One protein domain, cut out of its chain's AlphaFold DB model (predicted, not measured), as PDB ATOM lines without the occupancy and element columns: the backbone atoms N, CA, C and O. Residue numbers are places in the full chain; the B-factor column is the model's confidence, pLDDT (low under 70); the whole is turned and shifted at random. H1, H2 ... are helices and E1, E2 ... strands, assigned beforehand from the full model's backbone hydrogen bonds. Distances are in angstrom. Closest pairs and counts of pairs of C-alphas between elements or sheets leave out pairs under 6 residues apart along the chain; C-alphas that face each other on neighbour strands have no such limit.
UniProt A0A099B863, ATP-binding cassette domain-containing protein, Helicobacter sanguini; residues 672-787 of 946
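This is residues 672 to 787 of the 946 residues of the protein "ATP-binding cassette domain-containing protein" of Helicobacter sanguini (UniProt A0A099B863). Little regular structure is here: look for one small twisted sheet, order E1 E4 E3 E2, mixed, with H1 and H4 over one face as a second layer, while H2 and H3 lie beyond it among loops. The 116 printed residues run E1 H1 E2 H2 H3 H4 E3 E4, 46 in named elements, class mixed. It is compact, radius of gyration of the C-alphas 13.4 A, spanning 37 by 30 by 22 A.

Start at the hairpin of E3, residues 756 to 761, and E4, residues 764 to 770, antiparallel, with N 757 and O 769 2.8 A apart. E1, residues 679 to 681, is parallel to E4: N 680 and O 768, 2.9 A. E2, residues 700 to 702, is antiparallel to E3: N 701 and O 758, 2.9 A. H1, residues 685 to 692, is over E4, height over the sheet 9.0 A; the closest C-alphas are those of Leu 688 and Leu 769, 6.9 A. E1, H1 and E2 form a split strand-helix-strand unit, E4 and E3 between its strands, its crossover right-handed. H4, residues 746 to 752, is on the same face; its closest C-alpha pair with E3 is Tyr 750 and Val 757, 5.5 A. H2, residues 706 to 709, and H3, residues 717 to 724, are apart and not on the sheet. Every O i to N i+4 pair is within hydrogen-bond range in H1, H3 and H4; H2 is too short for one.

Find C-alpha 679 at (58.966, 73.959, 210.247), where E1 begins; E4, 17.2 A long, ends at C-alpha 770, (53.538, 78.059, 206.780). E3 is 16.8 A long.

The C-alphas farthest apart, Gln 694 and Ser 718, are 39.3 A apart. The printed part has no cut; the link H3 to H4 is long. Confidence is under 70 at residues 675 to 677, 696 to 698, 711 and 784 to 785.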
ATOM      1  N   GLU A 672      62.860  87.447 212.033       83.62
ATOM      2  CA  GLU A 672      63.211  86.045 211.953       83.62
ATOM      3  C   GLU A 672      62.291  85.278 212.899       83.62
ATOM      4  O   GLU A 672      61.943  85.752 213.982       83.62
ATOM      5  N   ILE A 673      61.869  84.090 212.480       82.88
ATOM      6  CA  ILE A 673      61.163  83.152 213.348       82.88
ATOM      7  C   ILE A 673      62.181  82.111 213.786       82.88
ATOM      8  O   ILE A 673      62.888  81.562 212.940       82.88
ATOM      9  N   GLU A 674      62.227  81.808 215.083       71.88
ATOM     10  CA  GLU A 674      63.051  80.716 215.601       71.88
ATOM     11  C   GLU A 674      62.662  79.397 214.901       71.88
ATOM     12  O   GLU A 674      61.591  78.822 215.125       71.88
ATOM     13  N   SER A 675      63.506  78.955 213.962       63.34
ATOM     14  CA  SER A 675      63.189  77.851 213.057       63.34
ATOM     15  C   SER A 675      63.603  76.511 213.671       63.34
ATOM     16  O   SER A 675      64.691  76.345 214.225       63.34
ATOM     17  N   ARG A 676      62.713  75.522 213.571       67.38
ATOM     18  CA  ARG A 676      62.981  74.124 213.936       67.38
ATOM     19  C   ARG A 676      63.100  73.302 212.658       67.38
ATOM     20  O   ARG A 676      62.419  73.603 211.686       67.38
ATOM     21  N   LYS A 677      63.880  72.211 212.683       64.19
ATOM     22  CA  LYS A 677      64.227  71.392 211.495       64.19
ATOM     23  C   LYS A 677      63.058  70.997 210.566       64.19
ATOM     24  O   LYS A 677      63.308  70.801 209.385       64.19
ATOM     25  N   ASN A 678      61.818  70.912 211.062       80.31
ATOM     26  CA  ASN A 678      60.649  70.465 210.284       80.31
ATOM     27  C   ASN A 678      59.604  71.574 210.012       80.31
ATOM     28  O   ASN A 678      58.552  71.295 209.436       80.31
ATOM     29  N   TYR A 679      59.863  72.815 210.436       87.88
ATOM     30  CA  TYR A 679      58.966  73.959 210.247       87.88
ATOM     31  C   TYR A 679      59.585  74.913 209.226       87.88
ATOM     32  O   TYR A 679      60.624  75.516 209.485       87.88
ATOM     33  N   LEU A 680      58.948  75.036 208.064       88.88
ATOM     34  CA  LEU A 680      59.404  75.884 206.969       88.88
ATOM     35  C   LEU A 680      58.492  77.104 206.878       88.88
ATOM     36  O   LEU A 680      57.330  77.000 206.478       88.88
ATOM     37  N   TYR A 681      59.030  78.250 207.286       87.19
ATOM     38  CA  TYR A 681      58.317  79.519 207.294       87.19
ATOM     39  C   TYR A 681      58.616  80.331 206.037       87.19
ATOM     40  O   TYR A 681      59.768  80.445 205.625       87.19
ATOM     41  N   PHE A 682      57.575  80.919 205.458       85.44
ATOM     42  CA  PHE A 682      57.643  81.717 204.237       85.44
ATOM     43  C   PHE A 682      57.060  83.103 204.495       85.44
ATOM     44  O   PHE A 682      56.027  83.227 205.156       85.44
ATOM     45  N   LYS A 683      57.683  84.155 203.954       76.44
ATOM     46  CA  LYS A 683      57.181  85.529 204.126       76.44
ATOM     47  C   LYS A 683      55.953  85.797 203.259       76.44
ATOM     48  O   LYS A 683      55.191  86.723 203.534       76.44
ATOM     49  N   SER A 684      55.750  85.000 202.210       75.56
ATOM     50  CA  SER A 684      54.623  85.135 201.292       75.56
ATOM     51  C   SER A 684      54.078  83.789 200.822       75.56
ATOM     52  O   SER A 684      54.746  82.754 200.869       75.56
ATOM     53  N   PHE A 685      52.838  83.817 200.333       78.88
ATOM     54  CA  PHE A 685      52.227  82.661 199.684       78.88
ATOM     55  C   PHE A 685      52.990  82.245 198.418       78.88
ATOM     56  O   PHE A 685      53.121  81.052 198.168       78.88
ATOM     57  N   ASP A 686      53.551  83.197 197.667       76.62
ATOM     58  CA  ASP A 686      54.311  82.915 196.444       76.62
ATOM     59  C   ASP A 686      55.609  82.156 196.729       76.62
ATOM     60  O   ASP A 686      55.938  81.201 196.023       76.62
ATOM     61  N   GLU A 687      56.331  82.529 197.789       85.44
ATOM     62  CA  GLU A 687      57.510  81.783 198.248       85.44
ATOM     63  C   GLU A 687      57.137  80.346 198.635       85.44
ATOM     64  O   GLU A 687      57.806  79.397 198.215       85.44
ATOM     65  N   LEU A 688      56.029  80.181 199.370       88.50
ATOM     66  CA  LEU A 688      55.510  78.873 199.767       88.50
ATOM     67  C   LEU A 688      55.086  78.043 198.551       88.50
ATOM     68  O   LEU A 688      55.396  76.856 198.492       88.50
ATOM     69  N   LEU A 689      54.410  78.642 197.565       84.12
ATOM     70  CA  LEU A 689      54.021  77.981 196.317       84.12
ATOM     71  C   LEU A 689      55.240  77.551 195.501       84.12
ATOM     72  O   LEU A 689      55.296  76.414 195.027       84.12
ATOM     73  N   LYS A 690      56.228  78.437 195.355       86.50
ATOM     74  CA  LYS A 690      57.463  78.148 194.622       86.50
ATOM     75  C   LYS A 690      58.201  76.979 195.263       86.50
ATOM     76  O   LYS A 690      58.605  76.069 194.550       86.50
ATOM     77  N   TYR A 691      58.306  76.960 196.588       88.44
ATOM     78  CA  TYR A 691      58.890  75.836 197.312       88.44
ATOM     79  C   TYR A 691      58.033  74.568 197.194       88.44
ATOM     80  O   TYR A 691      58.519  73.512 196.805       88.44
ATOM     81  N   GLY A 692      56.732  74.671 197.461       85.12
ATOM     82  CA  GLY A 692      55.800  73.544 197.456       85.12
ATOM     83  C   GLY A 692      55.639  72.873 196.091       85.12
ATOM     84  O   GLY A 692      55.386  71.675 196.037       85.12
ATOM     85  N   SER A 693      55.842  73.605 194.991       82.12
ATOM     86  CA  SER A 693      55.853  73.045 193.630       82.12
ATOM     87  C   SER A 693      57.106  72.222 193.304       82.12
ATOM     88  O   SER A 693      57.073  71.428 192.367       82.12
ATOM     89  N   GLN A 694      58.186  72.373 194.077       83.62
ATOM     90  CA  GLN A 694      59.420  71.588 193.949       83.62
ATOM     91  C   GLN A 694      59.388  70.295 194.775       83.62
ATOM     92  O   GLN A 694      60.238  69.427 194.591       83.62
ATOM     93  N   ILE A 695      58.427  70.151 195.693       81.62
ATOM     94  CA  ILE A 695      58.276  68.949 196.512       81.62
ATOM     95  C   ILE A 695      57.592  67.868 195.666       81.62
ATOM     96  O   ILE A 695      56.421  67.991 195.316       81.62
ATOM     97  N   ASP A 696      58.292  66.764 195.409       61.00
ATOM     98  CA  ASP A 696      57.838  65.637 194.571       61.00
ATOM     99  C   ASP A 696      56.703  64.786 195.210       61.00
ATOM    100  O   ASP A 696      56.426  63.650 194.825       61.00
ATOM    101  N   LYS A 697      56.019  65.321 196.235       58.66
ATOM    102  CA  LYS A 697      55.003  64.629 197.045       58.66
ATOM    103  C   LYS A 697      53.635  65.275 196.862       58.66
ATOM    104  O   LYS A 697      53.376  66.379 197.323       58.66
ATOM    105  N   LYS A 698      52.715  64.536 196.237       63.56
ATOM    106  CA  LYS A 698      51.352  64.989 195.889       63.56
ATOM    107  C   LYS A 698      50.352  65.036 197.055       63.56
ATOM    108  O   LYS A 698      49.174  65.285 196.817       63.56
ATOM    109  N   ASN A 699      50.779  64.809 198.297       81.19
ATOM    110  CA  ASN A 699      49.861  64.681 199.429       81.19
ATOM    111  C   ASN A 699      50.010  65.870 200.386       81.19
ATOM    112  O   ASN A 699      50.758  65.814 201.363       81.19
ATOM    113  N   PHE A 700      49.284  66.945 200.084       91.19
ATOM    114  CA  PHE A 700      49.129  68.097 200.968       91.19
ATOM    115  C   PHE A 700      47.935  67.892 201.893       91.19
ATOM    116  O   PHE A 700      46.888  67.393 201.475       91.19
ATOM    117  N   TYR A 701      48.078  68.315 203.142       92.94
ATOM    118  CA  TYR A 701      47.048  68.195 204.164       92.94
ATOM    119  C   TYR A 701      46.854  69.527 204.882       92.94
ATOM    120  O   TYR A 701      47.734  70.390 204.892       92.94
ATOM    121  N   PHE A 702      45.697  69.687 205.511       92.56
ATOM    122  CA  PHE A 702      45.396  70.824 206.374       92.56
ATOM    123  C   PHE A 702      44.666  70.362 207.631       92.56
ATOM    124  O   PHE A 702      44.033  69.304 207.636       92.56
ATOM    125  N   ASN A 703      44.735  71.169 208.687       92.50
ATOM    126  CA  ASN A 703      43.980  70.938 209.911       92.50
ATOM    127  C   ASN A 703      42.633  71.691 209.836       92.50
ATOM    128  O   ASN A 703      42.640  72.922 209.776       92.50
ATOM    129  N   PRO A 704      41.466  71.013 209.833       90.31
ATOM    130  CA  PRO A 704      40.166  71.671 209.716       90.31
ATOM    131  C   PRO A 704      39.741  72.392 211.006       90.31
ATOM    132  O   PRO A 704      38.734  73.096 211.011       90.31
ATOM    133  N   LEU A 705      40.476  72.204 212.104       90.19
ATOM    134  CA  LEU A 705      40.244  72.837 213.401       90.19
ATOM    135  C   LEU A 705      41.104  74.094 213.605       90.19
ATOM    136  O   LEU A 705      40.967  74.759 214.631       90.19
ATOM    137  N   ILE A 706      41.962  74.448 212.642       86.94
ATOM    138  CA  ILE A 706      42.994  75.481 212.806       86.94
ATOM    139  C   ILE A 706      42.439  76.867 213.174       86.94
ATOM    140  O   ILE A 706      43.046  77.587 213.963       86.94
ATOM    141  N   GLU A 707      41.250  77.220 212.673       80.19
ATOM    142  CA  GLU A 707      40.551  78.471 213.013       80.19
ATOM    143  C   GLU A 707      40.267  78.585 214.520       80.19
ATOM    144  O   GLU A 707      40.356  79.665 215.103       80.19
ATOM    145  N   PHE A 708      39.953  77.454 215.153       81.38
ATOM    146  CA  PHE A 708      39.661  77.358 216.578       81.38
ATOM    147  C   PHE A 708      40.944  77.216 217.385       81.38
ATOM    148  O   PHE A 708      41.054  77.837 218.434       81.38
ATOM    149  N   LEU A 709      41.927  76.468 216.878       85.31
ATOM    150  CA  LEU A 709      43.204  76.254 217.564       85.31
ATOM    151  C   LEU A 709      44.032  77.526 217.736       85.31
ATOM    152  O   LEU A 709      44.834  77.646 218.654       85.31
ATOM    153  N   TYR A 710      43.812  78.502 216.864       75.81
ATOM    154  CA  TYR A 710      44.411  79.817 217.015       75.81
ATOM    155  C   TYR A 710      43.881  80.578 218.243       75.81
ATOM    156  O   TYR A 710      44.609  81.361 218.844       75.81
ATOM    157  N   LYS A 711      42.623  80.343 218.627       68.88
ATOM    158  CA  LYS A 711      42.017  80.924 219.836       68.88
ATOM    159  C   LYS A 711      42.157  80.012 221.053       68.88
ATOM    160  O   LYS A 711      42.169  80.492 222.178       68.88
ATOM    161  N   PHE A 712      42.210  78.701 220.834       74.31
ATOM    162  CA  PHE A 712      42.070  77.690 221.871       74.31
ATOM    163  C   PHE A 712      43.176  76.656 221.783       74.31
ATOM    164  O   PHE A 712      43.417  76.071 220.740       74.31
ATOM    165  N   GLU A 713      43.751  76.292 222.920       76.69
ATOM    166  CA  GLU A 713      44.640  75.132 222.966       76.69
ATOM    167  C   GLU A 713      43.902  73.814 222.665       76.69
ATOM    168  O   GLU A 713      44.509  72.847 222.211       76.69
ATOM    169  N   LYS A 714      42.594  73.753 222.928       84.75
ATOM    170  CA  LYS A 714      41.762  72.571 222.703       84.75
ATOM    171  C   LYS A 714      40.385  72.989 222.213       84.75
ATOM    172  O   LYS A 714      39.781  73.906 222.765       84.75
ATOM    173  N   VAL A 715      39.882  72.328 221.178       84.38
ATOM    174  CA  VAL A 715      38.590  72.657 220.578       84.38
ATOM    175  C   VAL A 715      37.471  71.981 221.373       84.38
ATOM    176  O   VAL A 715      37.518  70.765 221.578       84.38
ATOM    177  N   PRO A 716      36.427  72.723 221.787       85.12
ATOM    178  CA  PRO A 716      35.284  72.151 222.489       85.12
ATOM    179  C   PRO A 716      34.668  70.979 221.734       85.12
ATOM    180  O   PRO A 716      34.475  71.039 220.512       85.12
ATOM    181  N   ALA A 717      34.283  69.939 222.469       85.56
ATOM    182  CA  ALA A 717      33.730  68.713 221.910       85.56
ATOM    183  C   ALA A 717      32.521  68.967 220.990       85.56
ATOM    184  O   ALA A 717      32.410  68.342 219.928       85.56
ATOM    185  N   SER A 718      31.639  69.909 221.345       82.38
ATOM    186  CA  SER A 718      30.469  70.272 220.532       82.38
ATOM    187  C   SER A 718      30.846  70.861 219.164       82.38
ATOM    188  O   SER A 718      30.292  70.460 218.135       82.38
ATOM    189  N   ILE A 719      31.827  71.767 219.135       82.12
ATOM    190  CA  ILE A 719      32.344  72.406 217.918       82.12
ATOM    191  C   ILE A 719      33.124  71.390 217.082       82.12
ATOM    192  O   ILE A 719      32.823  71.203 215.899       82.12
ATOM    193  N   LYS A 720      34.064  70.678 217.714       87.06
ATOM    194  CA  LYS A 720      34.898  69.645 217.089       87.06
ATOM    195  C   LYS A 720      34.036  68.615 216.364       87.06
ATOM    196  O   LYS A 720      34.226  68.371 215.175       87.06
ATOM    197  N   THR A 721      33.014  68.079 217.035       85.44
ATOM    198  CA  THR A 721      32.103  67.083 216.450       85.44
ATOM    199  C   THR A 721      31.374  67.622 215.217       85.44
ATOM    200  O   THR A 721      31.215  66.912 214.225       85.44
ATOM    201  N   LYS A 722      30.929  68.884 215.246       85.06
ATOM    202  CA  LYS A 722      30.214  69.515 214.128       85.06
ATOM    203  C   LYS A 722      31.106  69.714 212.899       85.06
ATOM    204  O   LYS A 722      30.618  69.571 211.777       85.06
ATOM    205  N   ILE A 723      32.378  70.049 213.104       85.12
ATOM    206  CA  ILE A 723      33.350  70.260 212.024       85.12
ATOM    207  C   ILE A 723      33.783  68.921 211.441       85.12
ATOM    208  O   ILE A 723      33.623  68.703 210.242       85.12
ATOM    209  N   LEU A 724      34.246  67.993 212.283       87.44
ATOM    210  CA  LEU A 724      34.788  66.712 211.825       87.44
ATOM    211  C   LEU A 724      33.746  65.855 211.093       87.44
ATOM    212  O   LEU A 724      34.102  65.154 210.152       87.44
ATOM    213  N   LYS A 725      32.447  65.987 211.413       85.88
ATOM    214  CA  LYS A 725      31.347  65.348 210.659       85.88
ATOM    215  C   LYS A 725      31.317  65.698 209.165       85.88
ATOM    216  O   LYS A 725      30.744  64.943 208.385       85.88
ATOM    217  N   LYS A 726      31.889  66.836 208.758       85.69
ATOM    218  CA  LYS A 726      31.912  67.288 207.356       85.69
ATOM    219  C   LYS A 726      33.073  66.703 206.550       85.69
ATOM    220  O   LYS A 726      33.125  66.910 205.339       85.69
ATOM    221  N   HIS A 727      33.999  65.996 207.196       84.38
ATOM    222  CA  HIS A 727      35.245  65.540 206.590       84.38
ATOM    223  C   HIS A 727      35.397  64.016 206.698       84.38
ATOM    224  O   HIS A 727      34.882  63.381 207.614       84.38
ATOM    225  N   LYS A 728      36.096  63.421 205.726       78.50
ATOM    226  CA  LYS A 728      36.447  61.991 205.677       78.50
ATOM    227  C   LYS A 728      37.976  61.853 205.688       78.50
ATOM    228  O   LYS A 728      38.658  62.813 205.341       78.50
ATOM    229  N   ASN A 729      38.496  60.671 206.031       81.25
ATOM    230  CA  ASN A 729      39.936  60.340 206.018       81.25
ATOM    231  C   ASN A 729      40.797  61.214 206.956       81.25
ATOM    232  O   ASN A 729      41.778  61.818 206.531       81.25
ATOM    233  N   ILE A 730      40.406  61.290 208.230       84.56
ATOM    234  CA  ILE A 730      41.134  62.020 209.281       84.56
ATOM    235  C   ILE A 730      42.270  61.136 209.813       84.56
ATOM    236  O   ILE A 730      42.005  60.003 210.214       84.56
ATOM    237  N   LEU A 731      43.506  61.647 209.824       78.06
ATOM    238  CA  LEU A 731      44.702  60.882 210.216       78.06
ATOM    239  C   LEU A 731      44.927  60.795 211.738       78.06
ATOM    240  O   LEU A 731      45.484  59.807 212.200       78.06
ATOM    241  N   ASP A 732      44.415  61.748 212.521       75.56
ATOM    242  CA  ASP A 732      44.310  61.647 213.985       75.56
ATOM    243  C   ASP A 732      43.098  62.456 214.468       75.56
ATOM    244  O   ASP A 732      43.038  63.671 214.323       75.56
ATOM    245  N   SER A 733      42.062  61.798 214.983       73.31
ATOM    246  CA  SER A 733      40.864  62.492 215.475       73.31
ATOM    247  C   SER A 733      40.909  62.789 216.975       73.31
ATOM    248  O   SER A 733      40.025  63.489 217.484       73.31
ATOM    249  N   LYS A 734      41.904  62.265 217.702       78.00
ATOM    250  CA  LYS A 734      41.993  62.375 219.163       78.00
ATOM    251  C   LYS A 734      42.745  63.628 219.580       78.00
ATOM    252  O   LYS A 734      42.239  64.334 220.451       78.00
ATOM    253  N   ASP A 735      43.867  63.929 218.933       87.12
ATOM    254  CA  ASP A 735      44.599  65.174 219.156       87.12
ATOM    255  C   ASP A 735      44.161  66.259 218.162       87.12
ATOM    256  O   ASP A 735      44.280  66.103 216.949       87.12
ATOM    257  N   ASP A 736      43.650  67.375 218.683       90.06
ATOM    258  CA  ASP A 736      43.165  68.487 217.862       90.06
ATOM    259  C   ASP A 736      44.282  69.082 216.993       90.06
ATOM    260  O   ASP A 736      44.035  69.437 215.840       90.06
ATOM    261  N   TRP A 737      45.517  69.141 217.506       89.44
ATOM    262  CA  TRP A 737      46.664  69.751 216.818       89.44
ATOM    263  C   TRP A 737      47.219  68.881 215.687       89.44
ATOM    264  O   TRP A 737      47.743  69.414 214.706       89.44
ATOM    265  N   HIS A 738      47.027  67.563 215.781       89.06
ATOM    266  CA  HIS A 738      47.406  66.583 214.757       89.06
ATOM    267  C   HIS A 738      46.221  66.156 213.875       89.06
ATOM    268  O   HIS A 738      46.361  65.293 213.006       89.06
ATOM    269  N   CYS A 739      45.058  66.794 214.039       90.50
ATOM    270  CA  CYS A 739      43.868  66.503 213.257       90.50
ATOM    271  C   CYS A 739      43.985  67.037 211.831       90.50
ATOM    272  O   CYS A 739      43.576  68.152 211.543       90.50
ATOM    273  N   ILE A 740      44.553  66.242 210.925       91.25
ATOM    274  CA  ILE A 740      44.827  66.645 209.541       91.25
ATOM    275  C   ILE A 740      44.067  65.793 208.519       91.25
ATOM    276  O   ILE A 740      43.840  64.595 208.718       91.25
ATOM    277  N   ILE A 741      43.662  66.435 207.420       91.81
ATOM    278  CA  ILE A 741      42.886  65.841 206.321       91.81
ATOM    279  C   ILE A 741      43.476  66.199 204.952       91.81
ATOM    280  O   ILE A 741      44.069  67.271 204.809       91.81
ATOM    281  N   PRO A 742      43.336  65.317 203.942       91.44
ATOM    282  CA  PRO A 742      43.934  65.529 202.628       91.44
ATOM    283  C   PRO A 742      43.268  66.685 201.871       91.44
ATOM    284  O   PRO A 742      42.044  66.846 201.897       91.44
ATOM    285  N   ALA A 743      44.079  67.453 201.149       90.12
ATOM    286  CA  ALA A 743      43.658  68.466 200.188       90.12
ATOM    287  C   ALA A 743      43.885  67.981 198.750       90.12
ATOM    288  O   ALA A 743      44.770  67.168 198.488       90.12
ATOM    289  N   LYS A 744      43.117  68.510 197.792       88.31
ATOM    290  CA  LYS A 744      43.285  68.205 196.361       88.31
ATOM    291  C   LYS A 744      44.477  68.930 195.742       88.31
ATOM    292  O   LYS A 744      44.956  68.528 194.688       88.31
ATOM    293  N   SER A 745      44.913  70.028 196.354       87.94
ATOM    294  CA  SER A 745      46.030  70.839 195.884       87.94
ATOM    295  C   SER A 745      46.692  71.590 197.037       87.94
ATOM    296  O   SER A 745      46.093  71.780 198.098       87.94
ATOM    297  N   LEU A 746      47.914  72.069 196.796       87.81
ATOM    298  CA  LEU A 746      48.628  72.971 197.701       87.81
ATOM    299  C   LEU A 746      47.808  74.232 198.015       87.81
ATOM    300  O   LEU A 746      47.724  74.644 199.169       87.81
ATOM    301  N   LEU A 747      47.145  74.803 197.002       84.19
ATOM    302  CA  LEU A 747      46.282  75.976 197.162       84.19
ATOM    303  C   LEU A 747      45.098  75.688 198.095       84.19
ATOM    304  O   LEU A 747      44.814  76.487 198.984       84.19
ATOM    305  N   GLU A 748      44.423  74.545 197.932       86.69
ATOM    306  CA  GLU A 748      43.318  74.167 198.820       86.69
ATOM    307  C   GLU A 748      43.808  73.951 200.257       86.69
ATOM    308  O   GLU A 748      43.162  74.428 201.192       86.69
ATOM    309  N   ALA A 749      44.947  73.270 200.433       89.69
ATOM    310  CA  ALA A 749      45.544  73.058 201.749       89.69
ATOM    311  C   ALA A 749      45.861  74.392 202.432       89.69
ATOM    312  O   ALA A 749      45.490  74.597 203.583       89.69
ATOM    313  N   TYR A 750      46.472  75.327 201.703       86.94
ATOM    314  CA  TYR A 750      46.823  76.648 202.216       86.94
ATOM    315  C   TYR A 750      45.586  77.463 202.612       86.94
ATOM    316  O   TYR A 750      45.543  78.045 203.697       86.94
ATOM    317  N   GLN A 751      44.557  77.480 201.756       80.81
ATOM    318  CA  GLN A 751      43.326  78.231 202.003       80.81
ATOM    319  C   GLN A 751      42.550  77.684 203.202       80.81
ATOM    320  O   GLN A 751      42.165  78.446 204.087       80.81
ATOM    321  N   LYS A 752      42.327  76.366 203.249       84.12
ATOM    322  CA  LYS A 752      41.561  75.733 204.333       84.12
ATOM    323  C   LYS A 752      42.361  75.597 205.627       84.12
ATOM    324  O   LYS A 752      41.769  75.579 206.699       84.12
ATOM    325  N   GLY A 753      43.686  75.533 205.528       87.25
ATOM    326  CA  GLY A 753      44.623  75.523 206.650       87.25
ATOM    327  C   GLY A 753      45.004  76.911 207.166       87.25
ATOM    328  O   GLY A 753      45.888  77.010 208.013       87.25
ATOM    329  N   LEU A 754      44.376  77.985 206.667       83.06
ATOM    330  CA  LEU A 754      44.632  79.376 207.072       83.06
ATOM    331  C   LEU A 754      46.124  79.762 207.064       83.06
ATOM    332  O   LEU A 754      46.609  80.433 207.980       83.06
ATOM    333  N   GLY A 755      46.839  79.347 206.017       84.00
ATOM    334  CA  GLY A 755      48.266  79.619 205.840       84.00
ATOM    335  C   GLY A 755      49.209  78.538 206.373       84.00
ATOM    336  O   GLY A 755      50.418  78.746 206.374       84.00
ATOM    337  N   ILE A 756      48.688  77.398 206.837       89.94
ATOM    338  CA  ILE A 756      49.475  76.252 207.314       89.94
ATOM    339  C   ILE A 756      49.165  75.034 206.442       89.94
ATOM    340  O   ILE A 756      48.007  74.640 206.294       89.94
ATOM    341  N   VAL A 757      50.206  74.423 205.883       92.06
ATOM    342  CA  VAL A 757      50.128  73.233 205.031       92.06
ATOM    343  C   VAL A 757      50.999  72.137 205.622       92.06
ATOM    344  O   VAL A 757      52.177  72.343 205.898       92.06
ATOM    345  N   TYR A 758      50.428  70.949 205.772       92.19
ATOM    346  CA  TYR A 758      51.135  69.774 206.263       92.19
ATOM    347  C   TYR A 758      51.548  68.896 205.081       92.19
ATOM    348  O   TYR A 758      50.722  68.569 204.224       92.19
ATOM    349  N   VAL A 759      52.817  68.496 205.054       90.75
ATOM    350  CA  VAL A 759      53.374  67.544 204.087       90.75
ATOM    351  C   VAL A 759      53.732  66.270 204.834       90.75
ATOM    352  O   VAL A 759      54.454  66.297 205.836       90.75
ATOM    353  N   LEU A 760      53.190  65.150 204.365       87.69
ATOM    354  CA  LEU A 760      53.328  63.867 205.036       87.69
ATOM    355  C   LEU A 760      54.201  62.908 204.235       87.69
ATOM    356  O   LEU A 760      54.103  62.820 203.010       87.69
ATOM    357  N   ASN A 761      54.982  62.116 204.966       83.62
ATOM    358  CA  ASN A 761      55.721  60.972 204.456       83.62
ATOM    359  C   ASN A 761      55.397  59.744 205.314       83.62
ATOM    360  O   ASN A 761      55.586  59.779 206.528       83.62
ATOM    361  N   ASN A 762      54.891  58.667 204.706       77.62
ATOM    362  CA  ASN A 762      54.476  57.445 205.412       77.62
ATOM    363  C   ASN A 762      53.578  57.718 206.642       77.62
ATOM    364  O   ASN A 762      53.816  57.184 207.721       77.62
ATOM    365  N   ASN A 763      52.562  58.575 206.477       75.75
ATOM    366  CA  ASN A 763      51.626  59.032 207.519       75.75
ATOM    367  C   ASN A 763      52.230  59.848 208.680       75.75
ATOM    368  O   ASN A 763      51.488  60.254 209.570       75.75
ATOM    369  N   ASN A 764      53.526  60.163 208.645       81.88
ATOM    370  CA  ASN A 764      54.168  61.066 209.598       81.88
ATOM    371  C   ASN A 764      54.340  62.461 208.991       81.88
ATOM    372  O   ASN A 764      54.582  62.595 207.789       81.88
ATOM    373  N   ILE A 765      54.236  63.501 209.823       85.38
ATOM    374  CA  ILE A 765      54.495  64.886 209.410       85.38
ATOM    375  C   ILE A 765      55.987  65.014 209.094       85.38
ATOM    376  O   ILE A 765      56.830  64.961 209.987       85.38
ATOM    377  N   GLU A 766      56.305  65.172 207.814       87.56
ATOM    378  CA  GLU A 766      57.670  65.396 207.342       87.56
ATOM    379  C   GLU A 766      58.040  66.869 207.470       87.56
ATOM    380  O   GLU A 766      59.093  67.209 208.002       87.56
ATOM    381  N   SER A 767      57.153  67.745 206.995       89.62
ATOM    382  CA  SER A 767      57.334  69.187 207.093       89.62
ATOM    383  C   SER A 767      56.002  69.919 207.210       89.62
ATOM    384  O   SER A 767      54.957  69.449 206.749       89.62
ATOM    385  N   ILE A 768      56.050  71.084 207.847       91.31
ATOM    386  CA  ILE A 768      54.946  72.038 207.916       91.31
ATOM    387  C   ILE A 768      55.393  73.285 207.162       91.31
ATOM    388  O   ILE A 768      56.353  73.938 207.567       91.31
ATOM    389  N   LEU A 769      54.709  73.596 206.065       91.44
ATOM    390  CA  LEU A 769      54.920  74.818 205.296       91.44
ATOM    391  C   LEU A 769      53.952  75.872 205.826       91.44
ATOM    392  O   LEU A 769      52.742  75.629 205.840       91.44
ATOM    393  N   SER A 770      54.438  77.032 206.260       88.75
ATOM    394  CA  SER A 770      53.538  78.059 206.780       88.75
ATOM    395  C   SER A 770      53.961  79.493 206.500       88.75
ATOM    396  O   SER A 770      55.141  79.815 206.479       88.75
ATOM    397  N   THR A 771      52.971  80.368 206.323       83.62
ATOM    398  CA  THR A 771      53.141  81.829 206.279       83.62
ATOM    399  C   THR A 771      52.904  82.511 207.629       83.62
ATOM    400  O   THR A 771      52.954  83.734 207.727       83.62
ATOM    401  N   ARG A 772      52.652  81.732 208.687       82.56
ATOM    402  CA  ARG A 772      52.482  82.211 210.063       82.56
ATOM    403  C   ARG A 772      53.223  81.315 211.042       82.56
ATOM    404  O   ARG A 772      53.518  80.166 210.732       82.56
ATOM    405  N   PHE A 773      53.501  81.820 212.239       86.06
ATOM    406  CA  PHE A 773      54.124  81.006 213.280       86.06
ATOM    407  C   PHE A 773      53.196  79.863 213.716       86.06
ATOM    408  O   PHE A 773      51.994  80.069 213.900       86.06
ATOM    409  N   ILE A 774      53.752  78.669 213.917       88.00
ATOM    410  CA  ILE A 774      53.045  77.535 214.514       88.00
ATOM    411  C   ILE A 774      54.013  76.684 215.335       88.00
ATOM    412  O   ILE A 774      55.087  76.313 214.878       88.00
ATOM    413  N   SER A 775      53.606  76.303 216.540       87.50
ATOM    414  CA  SER A 775      54.319  75.339 217.371       87.50
ATOM    415  C   SER A 775      53.340  74.299 217.891       87.50
ATOM    416  O   SER A 775      52.481  74.613 218.713       87.50
ATOM    417  N   LEU A 776      53.477  73.053 217.422       87.25
ATOM    418  CA  LEU A 776      52.661  71.938 217.913       87.25
ATOM    419  C   LEU A 776      53.005  71.578 219.370       87.25
ATOM    420  O   LEU A 776      52.129  71.162 220.118       87.25
ATOM    421  N   GLU A 777      54.264  71.768 219.786       85.06
ATOM    422  CA  GLU A 777      54.723  71.466 221.152       85.06
ATOM    423  C   GLU A 777      54.170  72.470 222.166       85.06
ATOM    424  O   GLU A 777      53.620  72.087 223.194       85.06
ATOM    425  N   GLN A 778      54.294  73.762 221.854       83.06
ATOM    426  CA  GLN A 778      53.814  74.833 222.728       83.06
ATOM    427  C   GLN A 778      52.311  75.086 222.555       83.06
ATOM    428  O   GLN A 778      51.727  75.824 223.345       83.06
ATOM    429  N   LYS A 779      51.694  74.470 221.534       86.56
ATOM    430  CA  LYS A 779      50.293  74.652 221.135       86.56
ATOM    431  C   LYS A 779      49.952  76.123 220.914       86.56
ATOM    432  O   LYS A 779      49.010  76.669 221.487       86.56
ATOM    433  N   ILE A 780      50.761  76.767 220.074       84.00
ATOM    434  CA  ILE A 780      50.647  78.186 219.729       84.00
ATOM    435  C   ILE A 780      50.562  78.321 218.212       84.00
ATOM    436  O   ILE A 780      51.332  77.699 217.480       84.00
ATOM    437  N   ILE A 781      49.654  79.172 217.741       84.69
ATOM    438  CA  ILE A 781      49.608  79.642 216.356       84.69
ATOM    439  C   ILE A 781      49.723  81.161 216.424       84.69
ATOM    440  O   ILE A 781      48.907  81.811 217.071       84.69
ATOM    441  N   GLY A 782      50.742  81.728 215.786       78.94
ATOM    442  CA  GLY A 782      50.921  83.177 215.732       78.94
ATOM    443  C   GLY A 782      50.000  83.826 214.709       78.94
ATOM    444  O   GLY A 782      49.261  83.139 214.007       78.94
ATOM    445  N   ALA A 783      50.029  85.150 214.614       71.75
ATOM    446  CA  ALA A 783      49.180  85.928 213.712       71.75
ATOM    447  C   ALA A 783      49.220  85.420 212.249       71.75
ATOM    448  O   ALA A 783      50.286  85.047 211.768       71.75
ATOM    449  N   PRO A 784      48.090  85.425 211.511       64.06
ATOM    450  CA  PRO A 784      48.030  84.960 210.117       64.06
ATOM    451  C   PRO A 784      48.842  85.823 209.164       64.06
ATOM    452  O   PRO A 784      49.208  85.363 208.087       64.06
ATOM    453  N   ILE A 785      49.046  87.081 209.543       66.88
ATOM    454  CA  ILE A 785      49.781  88.080 208.790       66.88
ATOM    455  C   ILE A 785      50.609  88.857 209.797       66.88
ATOM    456  O   ILE A 785      50.094  89.281 210.837       66.88
ATOM    457  N   ILE A 786      51.883  89.023 209.469       74.44
ATOM    458  CA  ILE A 786      52.793  89.877 210.215       74.44
ATOM    459  C   ILE A 786      52.710  91.269 209.606       74.44
ATOM    460  O   ILE A 786      52.967  91.452 208.420       74.44
ATOM    461  N   ASN A 787      52.290  92.232 210.413       70.31
ATOM    462  CA  ASN A 787      52.246  93.646 210.068       70.31
ATOM    463  C   ASN A 787      52.760  94.464 211.269       70.31
ATOM    464  O   ASN A 787      52.960  93.893 212.345       70.31
TER     465      ASN A 787